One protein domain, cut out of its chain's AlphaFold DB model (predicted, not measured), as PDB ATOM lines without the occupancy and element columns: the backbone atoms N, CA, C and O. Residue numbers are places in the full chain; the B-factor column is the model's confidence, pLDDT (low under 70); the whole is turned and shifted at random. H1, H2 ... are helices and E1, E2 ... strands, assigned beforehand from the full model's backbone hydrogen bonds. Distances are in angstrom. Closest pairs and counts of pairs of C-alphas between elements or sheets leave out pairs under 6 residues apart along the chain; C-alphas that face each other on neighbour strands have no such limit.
ATOM      1  N   LYS A  81       7.962   1.566 -11.852       67.19
ATOM      2  CA  LYS A  81       9.110   1.581 -12.770       67.19
ATOM      3  C   LYS A  81       8.910   0.586 -13.913       67.19
ATOM      4  O   LYS A  81       8.627  -0.576 -13.665       67.19
ATOM      5  N   SER A  82       9.148   1.017 -15.153       65.50
ATOM      6  CA  SER A  82       9.284   0.123 -16.315       65.50
ATOM      7  C   SER A  82      10.575  -0.702 -16.244       65.50
ATOM      8  O   SER A  82      11.524  -0.292 -15.565       65.50
ATOM      9  N   VAL A  83      10.663  -1.822 -16.981       70.00
ATOM     10  CA  VAL A  83      11.883  -2.665 -17.038       70.00
ATOM     11  C   VAL A  83      13.112  -1.836 -17.403       70.00
ATOM     12  O   VAL A  83      14.167  -1.952 -16.783       70.00
ATOM     13  N   ALA A  84      12.953  -0.921 -18.355       63.94
ATOM     14  CA  ALA A  84      13.998   0.008 -18.744       63.94
ATOM     15  C   ALA A  84      14.454   0.922 -17.594       63.94
ATOM     16  O   ALA A  84      15.653   1.105 -17.385       63.94
ATOM     17  N   ASN A  85      13.517   1.476 -16.818       66.12
ATOM     18  CA  ASN A  85      13.842   2.325 -15.671       66.12
ATOM     19  C   ASN A  85      14.426   1.526 -14.503       66.12
ATOM     20  O   ASN A  85      15.263   2.045 -13.768       66.12
ATOM     21  N   HIS A  86      14.038   0.265 -14.334       67.56
ATOM     22  CA  HIS A  86      14.687  -0.646 -13.396       67.56
ATOM     23  C   HIS A  86      16.164  -0.838 -13.761       67.56
ATOM     24  O   HIS A  86      17.028  -0.517 -12.949       67.56
ATOM     25  N   ILE A  87      16.458  -1.178 -15.020       65.44
ATOM     26  CA  ILE A  87      17.838  -1.338 -15.504       65.44
ATOM     27  C   ILE A  87      18.637  -0.023 -15.386       65.44
ATOM     28  O   ILE A  87      19.780  -0.036 -14.931       65.44
ATOM     29  N   ARG A  88      18.039   1.128 -15.734       64.19
ATOM     30  CA  ARG A  88      18.676   2.459 -15.619       64.19
ATOM     31  C   ARG A  88      18.895   2.926 -14.183       64.19
ATOM     32  O   ARG A  88      19.849   3.639 -13.918       64.19
ATOM     33  N   THR A  89      18.010   2.598 -13.245       60.88
ATOM     34  CA  THR A  89      18.180   3.059 -11.855       60.88
ATOM     35  C   THR A  89      19.172   2.206 -11.078       60.88
ATOM     36  O   THR A  89      19.802   2.709 -10.154       60.88
ATOM     37  N   GLU A  90      19.379   0.955 -11.485       59.66
ATOM     38  CA  GLU A  90      20.429   0.103 -10.921       59.66
ATOM     39  C   GLU A  90      21.822   0.395 -11.495       59.66
ATOM     40  O   GLU A  90      22.832   0.003 -10.907       59.66
ATOM     41  N   ARG A  91      21.911   1.078 -12.646       61.28
ATOM     42  CA  ARG A  91      23.170   1.285 -13.373       61.28
ATOM     43  C   ARG A  91      23.289   2.718 -13.872       61.28
ATOM     44  O   ARG A  91      22.416   3.207 -14.564       61.28
ATOM     45  N   ARG A  92      24.424   3.383 -13.633       59.16
ATOM     46  CA  ARG A  92      24.715   4.662 -14.307       59.16
ATOM     47  C   ARG A  92      24.743   4.431 -15.827       59.16
ATOM     48  O   ARG A  92      25.624   3.716 -16.309       59.16
ATOM     49  N   THR A  93      23.803   5.025 -16.556       62.16
ATOM     50  CA  THR A  93      23.665   4.908 -18.018       62.16
ATOM     51  C   THR A  93      23.853   6.248 -18.714       62.16
ATOM     52  O   THR A  93      23.418   7.270 -18.192       62.16
ATOM     53  N   SER A  94      24.428   6.231 -19.914       65.94
ATOM     54  CA  SER A  94      24.323   7.311 -20.899       65.94
ATOM     55  C   SER A  94      23.385   6.897 -22.033       65.94
ATOM     56  O   SER A  94      23.186   5.707 -22.279       65.94
ATOM     57  N   SER A  95      22.808   7.870 -22.727       65.88
ATOM     58  CA  SER A  95      21.913   7.650 -23.864       65.88
ATOM     59  C   SER A  95      22.501   8.236 -25.140       65.88
ATOM     60  O   SER A  95      22.954   9.379 -25.132       65.88
ATOM     61  N   LYS A  96      22.437   7.481 -26.237       63.41
ATOM     62  CA  LYS A  96      22.729   7.961 -27.588       63.41
ATOM     63  C   LYS A  96      21.483   7.773 -28.449       63.41
ATOM     64  O   LYS A  96      20.944   6.670 -28.515       63.41
ATOM     65  N   ASN A  97      21.020   8.840 -29.091       60.00
ATOM     66  CA  ASN A  97      19.908   8.739 -30.032       60.00
ATOM     67  C   ASN A  97      20.360   7.980 -31.280       60.00
ATOM     68  O   ASN A  97      21.423   8.269 -31.836       60.00
ATOM     69  N   LEU A  98      19.557   7.011 -31.707       55.78
ATOM     70  CA  LEU A  98      19.610   6.507 -33.068       55.78
ATOM     71  C   LEU A  98      18.703   7.394 -33.915       55.78
ATOM     72  O   LEU A  98      17.511   7.515 -33.634       55.78
ATOM     73  N   ASN A  99      19.259   7.978 -34.972       50.72
ATOM     74  CA  ASN A  99      18.447   8.517 -36.056       50.72
ATOM     75  C   ASN A  99      17.974   7.340 -36.918       50.72
ATOM     76  O   ASN A  99      18.548   7.066 -37.969       50.72
ATOM     77  N   LEU A 100      16.964   6.606 -36.444       55.25
ATOM     78  CA  LEU A 100      16.229   5.678 -37.303       55.25
ATOM     79  C   LEU A 100      15.186   6.469 -38.090       55.25
ATOM     80  O   LEU A 100      14.561   7.383 -37.555       55.25
ATOM     81  N   ARG A 101      14.983   6.094 -39.357       48.19
ATOM     82  CA  ARG A 101      14.175   6.832 -40.345       48.19
ATOM     83  C   ARG A 101      12.729   7.142 -39.914       48.19
ATOM     84  O   ARG A 101      12.093   7.964 -40.558       48.19
ATOM     85  N   ILE A 102      12.191   6.477 -38.885       46.38
ATOM     86  CA  ILE A 102      10.760   6.528 -38.532       46.38
ATOM     87  C   ILE A 102      10.529   6.598 -37.004       46.38
ATOM     88  O   ILE A 102       9.402   6.789 -36.546       46.38
ATOM     89  N   SER A 103      11.553   6.446 -36.155       51.12
ATOM     90  CA  SER A 103      11.352   6.389 -34.696       51.12
ATOM     91  C   SER A 103      12.579   6.858 -33.922       51.12
ATOM     92  O   SER A 103      13.665   6.304 -34.081       51.12
ATOM     93  N   ALA A 104      12.395   7.829 -33.024       53.62
ATOM     94  CA  ALA A 104      13.412   8.228 -32.056       53.62
ATOM     95  C   ALA A 104      13.622   7.094 -31.037       53.62
ATOM     96  O   ALA A 104      13.025   7.068 -29.962       53.62
ATOM     97  N   THR A 105      14.442   6.112 -31.396       63.75
ATOM     98  CA  THR A 105      14.898   5.070 -30.474       63.75
ATOM     99  C   THR A 105      16.240   5.475 -29.895       63.75
ATOM    100  O   THR A 105      17.120   6.007 -30.568       63.75
ATOM    101  N   THR A 106      16.407   5.240 -28.604       66.38
ATOM    102  CA  THR A 106      17.624   5.607 -27.887       66.38
ATOM    103  C   THR A 106      18.364   4.335 -27.499       66.38
ATOM    104  O   THR A 106      17.802   3.488 -26.800       66.38
ATOM    105  N   ILE A 107      19.631   4.215 -27.905       75.69
ATOM    106  CA  ILE A 107      20.538   3.228 -27.316       75.69
ATOM    107  C   ILE A 107      20.896   3.724 -25.925       75.69
ATOM    108  O   ILE A 107      21.359   4.852 -25.736       75.69
ATOM    109  N   VAL A 108      20.686   2.862 -24.945       76.06
ATOM    110  CA  VAL A 108      21.100   3.080 -23.571       76.06
ATOM    111  C   VAL A 108      22.353   2.258 -23.316       76.06
ATOM    112  O   VAL A 108      22.336   1.030 -23.407       76.06
ATOM    113  N   SER A 109      23.425   2.958 -22.958       77.56
ATOM    114  CA  SER A 109      24.748   2.400 -22.701       77.56
ATOM    115  C   SER A 109      25.100   2.540 -21.219       77.56
ATOM    116  O   SER A 109      25.486   3.623 -20.762       77.56
ATOM    117  N   PRO A 110      24.927   1.489 -20.404       73.06
ATOM    118  CA  PRO A 110      25.478   1.451 -19.056       73.06
ATOM    119  C   PRO A 110      27.007   1.563 -19.045       73.06
ATOM    120  O   PRO A 110      27.702   1.001 -19.886       73.06
ATOM    121  N   LYS A 111      27.553   2.246 -18.029       72.69
ATOM    122  CA  LYS A 111      29.008   2.476 -17.886       72.69
ATOM    123  C   LYS A 111      29.847   1.196 -17.780       72.69
ATOM    124  O   LYS A 111      31.052   1.236 -18.004       72.69
ATOM    125  N   ARG A 112      29.245   0.079 -17.365       74.38
ATOM    126  CA  ARG A 112      29.897  -1.229 -17.238       74.38
ATOM    127  C   ARG A 112      28.960  -2.306 -17.762       74.38
ATOM    128  O   ARG A 112      27.752  -2.229 -17.540       74.38
ATOM    129  N   THR A 113      29.533  -3.327 -18.393       80.69
ATOM    130  CA  THR A 113      28.807  -4.554 -18.730       80.69
ATOM    131  C   THR A 113      28.184  -5.153 -17.477       80.69
ATOM    132  O   THR A 113      28.802  -5.145 -16.409       80.69
ATOM    133  N   PHE A 114      26.988  -5.705 -17.606       80.88
ATOM    134  CA  PHE A 114      26.263  -6.320 -16.501       80.88
ATOM    135  C   PHE A 114      25.623  -7.629 -16.948       80.88
ATOM    136  O   PHE A 114      25.633  -7.962 -18.131       80.88
ATOM    137  N   THR A 115      25.087  -8.383 -15.996       84.00
ATOM    138  CA  THR A 115      24.397  -9.640 -16.276       84.00
ATOM    139  C   THR A 115      22.895  -9.434 -16.125       84.00
ATOM    140  O   THR A 115      22.445  -8.991 -15.072       84.00
ATOM    141  N   PHE A 116      22.119  -9.778 -17.152       84.06
ATOM    142  CA  PHE A 116      20.659  -9.823 -17.110       84.06
ATOM    143  C   PHE A 116      20.202 -11.267 -17.307       84.06
ATOM    144  O   PHE A 116      20.496 -11.869 -18.340       84.06
ATOM    145  N   LEU A 117      19.536 -11.839 -16.295       85.38
ATOM    146  CA  LEU A 117      19.074 -13.238 -16.285       85.38
ATOM    147  C   LEU A 117      20.151 -14.228 -16.782       85.38
ATOM    148  O   LEU A 117      19.937 -15.016 -17.700       85.38
ATOM    149  N   GLY A 118      21.354 -14.131 -16.206       83.19
ATOM    150  CA  GLY A 118      22.493 -15.002 -16.525       83.19
ATOM    151  C   GLY A 118      23.283 -14.635 -17.789       83.19
ATOM    152  O   GLY A 118      24.318 -15.244 -18.044       83.19
ATOM    153  N   ARG A 119      22.865 -13.625 -18.565       85.25
ATOM    154  CA  ARG A 119      23.544 -13.219 -19.810       85.25
ATOM    155  C   ARG A 119      24.271 -11.887 -19.669       85.25
ATOM    156  O   ARG A 119      23.676 -10.910 -19.225       85.25
ATOM    157  N   LYS A 120      25.542 -11.831 -20.087       85.06
ATOM    158  CA  LYS A 120      26.317 -10.580 -20.135       85.06
ATOM    159  C   LYS A 120      25.787  -9.662 -21.239       85.06
ATOM    160  O   LYS A 120      25.673 -10.069 -22.393       85.06
ATOM    161  N   VAL A 121      25.506  -8.417 -20.882       84.69
ATOM    162  CA  VAL A 121      24.933  -7.379 -21.743       84.69
ATOM    163  C   VAL A 121      25.669  -6.054 -21.538       84.69
ATOM    164  O   VAL A 121      26.243  -5.807 -20.472       84.69
ATOM    165  N   LYS A 122      25.699  -5.223 -22.584       80.81
ATOM    166  CA  LYS A 122      26.430  -3.947 -22.592       80.81
ATOM    167  C   LYS A 122      25.532  -2.783 -22.964       80.81
ATOM    168  O   LYS A 122      25.541  -1.801 -22.242       80.81
ATOM    169  N   ASP A 123      24.746  -2.931 -24.020       84.75
ATOM    170  CA  ASP A 123      23.893  -1.878 -24.550       84.75
ATOM    171  C   ASP A 123      22.485  -2.432 -24.774       84.75
ATOM    172  O   ASP A 123      22.293  -3.640 -24.967       84.75
ATOM    173  N   PHE A 124      21.481  -1.563 -24.698       87.38
ATOM    174  CA  PHE A 124      20.102  -1.960 -24.949       87.38
ATOM    175  C   PHE A 124      19.251  -0.824 -25.506       87.38
ATOM    176  O   PHE A 124      19.491   0.350 -25.237       87.38
ATOM    177  N   ILE A 125      18.215  -1.194 -26.248       87.00
ATOM    178  CA  ILE A 125      17.161  -0.305 -26.733       87.00
ATOM    179  C   ILE A 125      15.897  -0.599 -25.933       87.00
ATOM    180  O   ILE A 125      15.612  -1.748 -25.595       87.00
ATOM    181  N   ILE A 126      15.147   0.444 -25.596       85.88
ATOM    182  CA  ILE A 126      13.939   0.320 -24.781       85.88
ATOM    183  C   ILE A 126      12.747  -0.025 -25.658       85.88
ATOM    184  O   ILE A 126      12.493   0.636 -26.659       85.88
ATOM    185  N   VAL A 127      11.981  -1.013 -25.207       86.81
ATOM    186  CA  VAL A 127      10.627  -1.279 -25.681       86.81
ATOM    187  C   VAL A 127       9.675  -0.744 -24.604       86.81
ATOM    188  O   VAL A 127       9.707  -1.236 -23.472       86.81
ATOM    189  N   PRO A 128       8.877   0.297 -24.878       82.62
ATOM    190  CA  PRO A 128       7.924   0.821 -23.908       82.62
ATOM    191  C   PRO A 128       6.845  -0.224 -23.571       82.62
ATOM    192  O   PRO A 128       6.564  -1.095 -24.398       82.62
ATOM    193  N   PRO A 129       6.252  -0.158 -22.363       83.12
ATOM    194  CA  PRO A 129       5.095  -0.979 -22.011       83.12
ATOM    195  C   PRO A 129       3.940  -0.736 -22.983       83.12
ATOM    196  O   PRO A 129       3.672   0.407 -23.348       83.12
ATOM    197  N   GLN A 130       3.283  -1.821 -23.385       86.44
ATOM    198  CA  GLN A 130       2.037  -1.803 -24.148       86.44
ATOM    199  C   GLN A 130       0.908  -2.392 -23.296       86.44
ATOM    200  O   GLN A 130       1.122  -2.747 -22.139       86.44
ATOM    201  N   LEU A 131      -0.294  -2.478 -23.868       82.81
ATOM    202  CA  LEU A 131      -1.469  -3.024 -23.188       82.81
ATOM    203  C   LEU A 131      -1.288  -4.497 -22.782       82.81
ATOM    204  O   LEU A 131      -1.798  -4.912 -21.748       82.81
ATOM    205  N   ASP A 132      -0.564  -5.271 -23.592       85.12
ATOM    206  CA  ASP A 132      -0.280  -6.676 -23.327       85.12
ATOM    207  C   ASP A 132       1.062  -7.126 -23.936       85.12
ATOM    208  O   ASP A 132       1.800  -6.367 -24.585       85.12
ATOM    209  N   LEU A 133       1.393  -8.398 -23.710       86.19
ATOM    210  CA  LEU A 133       2.630  -9.015 -24.178       86.19
ATOM    211  C   LEU A 133       2.701  -9.150 -25.709       86.19
ATOM    212  O   LEU A 133       3.798  -9.050 -26.264       86.19
ATOM    213  N   ASP A 134       1.577  -9.377 -26.389       87.81
ATOM    214  CA  ASP A 134       1.549  -9.576 -27.841       87.81
ATOM    215  C   ASP A 134       1.764  -8.250 -28.574       87.81
ATOM    216  O   ASP A 134       2.601  -8.169 -29.476       87.81
ATOM    217  N   LEU A 135       1.130  -7.175 -28.111       87.31
ATOM    218  CA  LEU A 135       1.385  -5.817 -28.586       87.31
ATOM    219  C   LEU A 135       2.815  -5.373 -28.276       87.31
ATOM    220  O   LEU A 135       3.493  -4.815 -29.141       87.31
ATOM    221  N   THR A 136       3.324  -5.682 -27.078       88.31
ATOM    222  CA  THR A 136       4.725  -5.406 -26.721       88.31
ATOM    223  C   THR A 136       5.693  -6.119 -27.672       88.31
ATOM    224  O   THR A 136       6.704  -5.550 -28.095       88.31
ATOM    225  N   LYS A 137       5.380  -7.359 -28.057       89.88
ATOM    226  CA  LYS A 137       6.153  -8.154 -29.018       89.88
ATOM    227  C   LYS A 137       6.094  -7.582 -30.432       89.88
ATOM    228  O   LYS A 137       7.143  -7.483 -31.069       89.88
ATOM    229  N   GLU A 138       4.920  -7.210 -30.933       89.00
ATOM    230  CA  GLU A 138       4.793  -6.602 -32.264       89.00
ATOM    231  C   GLU A 138       5.514  -5.249 -32.332       89.00
ATOM    232  O   GLU A 138       6.253  -4.989 -33.286       89.00
ATOM    233  N   TYR A 139       5.438  -4.442 -31.271       88.19
ATOM    234  CA  TYR A 139       6.203  -3.199 -31.178       88.19
ATOM    235  C   TYR A 139       7.721  -3.449 -31.153       88.19
ATOM    236  O   TYR A 139       8.485  -2.777 -31.847       88.19
ATOM    237  N   ALA A 140       8.181  -4.468 -30.421       88.31
ATOM    238  CA  ALA A 140       9.588  -4.863 -30.436       88.31
ATOM    239  C   ALA A 140      10.050  -5.313 -31.832       88.31
ATOM    240  O   ALA A 140      11.141  -4.944 -32.261       88.31
ATOM    241  N   LYS A 141       9.229  -6.074 -32.571       88.56
ATOM    242  CA  LYS A 141       9.523  -6.452 -33.965       88.56
ATOM    243  C   LYS A 141       9.612  -5.235 -34.880       88.56
ATOM    244  O   LYS A 141      10.488  -5.204 -35.741       88.56
ATOM    245  N   PHE A 142       8.725  -4.258 -34.701       86.88
ATOM    246  CA  PHE A 142       8.754  -3.011 -35.460       86.88
ATOM    247  C   PHE A 142      10.072  -2.259 -35.256       86.88
ATOM    248  O   PHE A 142      10.708  -1.902 -36.242       86.88
ATOM    249  N   ILE A 143      10.538  -2.118 -34.006       86.44
ATOM    250  CA  ILE A 143      11.853  -1.521 -33.714       86.44
ATOM    251  C   ILE A 143      12.967  -2.323 -34.396       86.44
ATOM    252  O   ILE A 143      13.794  -1.747 -35.090       86.44
ATOM    253  N   ILE A 144      12.976  -3.649 -34.232       86.62
ATOM    254  CA  ILE A 144      14.015  -4.527 -34.792       86.62
ATOM    255  C   ILE A 144      14.121  -4.397 -36.314       86.62
ATOM    256  O   ILE A 144      15.229  -4.347 -36.832       86.62
ATOM    257  N   LYS A 145      12.992  -4.302 -37.026       84.94
ATOM    258  CA  LYS A 145      12.970  -4.120 -38.486       84.94
ATOM    259  C   LYS A 145      13.608  -2.812 -38.957       84.94
ATOM    260  O   LYS A 145      13.914  -2.706 -40.132       84.94
ATOM    261  N   GLN A 146      13.759  -1.823 -38.080       83.38
ATOM    262  CA  GLN A 146      14.401  -0.550 -38.409       83.38
ATOM    263  C   GLN A 146      15.900  -0.538 -38.078       83.38
ATOM    264  O   GLN A 146      16.585   0.437 -38.379       83.38
ATOM    265  N   LEU A 147      16.409  -1.583 -37.422       81.19
ATOM    266  CA  LEU A 147      17.807  -1.714 -37.024       81.19
ATOM    267  C   LEU A 147      18.594  -2.438 -38.127       81.19
ATOM    268  O   LEU A 147      18.990  -3.583 -37.936       81.19
ATOM    269  N   ASP A 148      18.808  -1.785 -39.272       67.88
ATOM    270  CA  ASP A 148      19.396  -2.446 -40.452       67.88
ATOM    271  C   ASP A 148      20.837  -2.965 -40.229       67.88
ATOM    272  O   ASP A 148      21.194  -4.003 -40.776       67.88
ATOM    273  N   ASP A 149      21.628  -2.351 -39.336       77.12
ATOM    274  CA  ASP A 149      23.047  -2.714 -39.116       77.12
ATOM    275  C   ASP A 149      23.400  -3.113 -37.670       77.12
ATOM    276  O   ASP A 149      24.571  -3.282 -37.313       77.12
ATOM    277  N   ILE A 150      22.410  -3.251 -36.783       80.94
ATOM    278  CA  ILE A 150      22.671  -3.512 -35.359       80.94
ATOM    279  C   ILE A 150      22.438  -4.985 -35.032       80.94
ATOM    280  O   ILE A 150      21.318  -5.494 -35.055       80.94
ATOM    281  N   LYS A 151      23.514  -5.672 -34.633       85.12
ATOM    282  CA  LYS A 151      23.451  -7.068 -34.194       85.12
ATOM    283  C   LYS A 151      22.709  -7.191 -32.862       85.12
ATOM    284  O   LYS A 151      23.234  -6.850 -31.807       85.12
ATOM    285  N   ILE A 152      21.508  -7.759 -32.905       87.06
ATOM    286  CA  ILE A 152      20.710  -8.054 -31.710       87.06
ATOM    287  C   ILE A 152      21.215  -9.344 -31.060       87.06
ATOM    288  O   ILE A 152      21.303 -10.387 -31.708       87.06
ATOM    289  N   LYS A 153      21.505  -9.298 -29.756       87.06
ATOM    290  CA  LYS A 153      21.846 -10.491 -28.964       87.06
ATOM    291  C   LYS A 153      20.600 -11.267 -28.569       87.06
ATOM    292  O   LYS A 153      20.536 -12.479 -28.759       87.06
ATOM    293  N   PHE A 154      19.643 -10.578 -27.953       87.88
ATOM    294  CA  PHE A 154      18.339 -11.119 -27.579       87.88
ATOM    295  C   PHE A 154      17.398  -9.989 -27.165       87.88
ATOM    296  O   PHE A 154      17.838  -8.921 -26.741       87.88
ATOM    297  N   THR A 155      16.100 -10.262 -27.211       89.25
ATOM    298  CA  THR A 155      15.071  -9.337 -26.736       89.25
ATOM    299  C   THR A 155      14.397  -9.924 -25.506       89.25
ATOM    300  O   THR A 155      14.060 -11.105 -25.510       89.25
ATOM    301  N   ALA A 156      14.205  -9.115 -24.467       90.12
ATOM    302  CA  ALA A 156      13.538  -9.480 -23.224       90.12
ATOM    303  C   ALA A 156      12.288  -8.614 -23.033       90.12
ATOM    304  O   ALA A 156      12.387  -7.393 -22.933       90.12
ATOM    305  N   LEU A 157      11.116  -9.242 -22.986       90.44
ATOM    306  CA  LEU A 157       9.809  -8.592 -22.938       90.44
ATOM    307  C   LEU A 157       9.041  -9.008 -21.687       90.44
ATOM    308  O   LEU A 157       9.203 -10.112 -21.172       90.44
ATOM    309  N   THR A 158       8.169  -8.129 -21.227       86.56
ATOM    310  CA  THR A 158       7.219  -8.357 -20.139       86.56
ATOM    311  C   THR A 158       5.844  -7.883 -20.595       86.56
ATOM    312  O   THR A 158       5.767  -7.065 -21.507       86.56
ATOM    313  N   ALA A 159       4.775  -8.399 -19.987       82.00
ATOM    314  CA  ALA A 159       3.415  -8.012 -20.362       82.00
ATOM    315  C   ALA A 159       3.145  -6.533 -20.042       82.00
ATOM    316  O   ALA A 159       2.826  -5.763 -20.937       82.00
ATOM    317  N   ASP A 160       3.385  -6.132 -18.790       79.94
ATOM    318  CA  ASP A 160       2.895  -4.836 -18.288       79.94
ATOM    319  C   ASP A 160       4.001  -3.782 -18.113       79.94
ATOM    320  O   ASP A 160       3.732  -2.618 -17.826       79.94
ATOM    321  N   TYR A 161       5.273  -4.172 -18.249       82.06
ATOM    322  CA  TYR A 161       6.420  -3.313 -17.919       82.06
ATOM    323  C   TYR A 161       7.327  -3.025 -19.126       82.06
ATOM    324  O   TYR A 161       8.407  -2.439 -18.967       82.06
ATOM    325  N   GLY A 162       6.876  -3.403 -20.328       86.62
ATOM    326  CA  GLY A 162       7.592  -3.227 -21.588       86.62
ATOM    327  C   GLY A 162       8.718  -4.231 -21.751       86.62
ATOM    328  O   GLY A 162       8.606  -5.391 -21.359       86.62
ATOM    329  N   GLY A 163       9.829  -3.800 -22.325       88.06
ATOM    330  CA  GLY A 163      10.953  -4.680 -22.582       88.06
ATOM    331  C   GLY A 163      12.218  -3.949 -22.989       88.06
ATOM    332  O   GLY A 163      12.325  -2.723 -22.936       88.06
ATOM    333  N   VAL A 164      13.200  -4.741 -23.391       88.75
ATOM    334  CA  VAL A 164      14.503  -4.280 -23.847       88.75
ATOM    335  C   VAL A 164      15.027  -5.182 -24.957       88.75
ATOM    336  O   VAL A 164      14.900  -6.405 -24.902       88.75
ATOM    337  N   ILE A 165      15.638  -4.572 -25.963       89.06
ATOM    338  CA  ILE A 165      16.376  -5.252 -27.028       89.06
ATOM    339  C   ILE A 165      17.855  -5.086 -26.695       89.06
ATOM    340  O   ILE A 165      18.365  -3.969 -26.721       89.06
ATOM    341  N   PHE A 166      18.538  -6.172 -26.340       88.56
ATOM    342  CA  PHE A 166      19.964  -6.139 -26.030       88.56
ATOM    343  C   PHE A 166      20.798  -6.296 -27.297       88.56
ATOM    344  O   PHE A 166      20.554  -7.206 -28.097       88.56
ATOM    345  N   ILE A 167      21.813  -5.442 -27.428       85.81
ATOM    346  CA  ILE A 167      22.740  -5.378 -28.567       85.81
ATOM    347  C   ILE A 167      24.182  -5.640 -28.099       85.81
ATOM    348  O   ILE A 167      24.519  -5.463 -26.900       85.81
TER     349      ILE A 167
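This is residues 81 to 167 of the 167 residues of an uncharacterized protein of viral metagenome (UniProt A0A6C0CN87). A strongly twisted sheet of five short and long strands has a helix over each face, H2 slantwise on one and H1 along the strands on the other, while a small hairpin, E3 and E4, lies off the sheet. This makes three layers, the sheet between two helices. The printed part has 87 residues with two named helices and seven named strands, in the order H1 E1 E2 E3 E4 E5 H2 E6 E7. The sheet runs E1 - E2 - E5 - E7 - E6, antiparallel throughout, and the class is mixed. The whole is compact and rounded, with a radius of gyration of the C-alphas of 12.2 A and spans of 29 by 27 by 20 A.

H1, residues 83 to 90, is on the sheet at a height of 7.9 A, over E5, residues 124 to 127, and runs along the strands, at 9 degrees to E5 on the local plane. The closest C-alphas of H1 and E5 are those of Ala 84 and Ile 126, 6.0 A apart. E1, residues 93 to 100, and E2, residues 103 to 110, form a hairpin, with N 96 and O 107 2.9 A apart. E3, residues 114 to 116, and E4, residues 119 to 121, form another, with N 116 and O 119 at 2.8 A. E4 runs on into E5 across a break of 2 residues, at 98 degrees. E5 is the antiparallel neighbour of E2, with N 108 and O 124 at 2.8 A. H2, residues 133 to 145, is on the sheet at a height of 8.2 A, slantwise to the strands, at 44 degrees to E5 on the local plane; the C-alphas of Val 127 and Ala 140, the closest of E5 and H2, are 6.0 A apart. E6, residues 154 to 157, and E7, residues 163 to 166, form the last hairpin, with N 156 and O 164 at 2.8 A. E7 is also antiparallel to E5, with N 125 and O 165 at 2.8 A. E5, H2 and E6 form a split strand-helix-strand unit, two strands running the same way with E7 between them in the sheet; its crossover is right-handed. H1 and H2 are apart. In both helices every O i to N i+4 pair is within hydrogen-bond range.

H1 begins at C-alpha 83, (11.883, -2.665, -17.038), and is 10.9 A long. E1 measures 20.7 A and E2 21.6 A. H2 measures 18.3 A and begins at C-alpha 133, (2.630, -9.015, -24.178). E3, E4, E5, E6 and E7 are short, and E7 ends at C-alpha 166, (19.964, -6.139, -26.030).

The two C-alphas farthest apart, those of Arg 101 and Gly 118, are 33.4 A apart. The printed part has no cut and no long link. Mean pLDDT of the printed part is 77.2; residues 81 to 82, 84 to 106 and 148 are under 70.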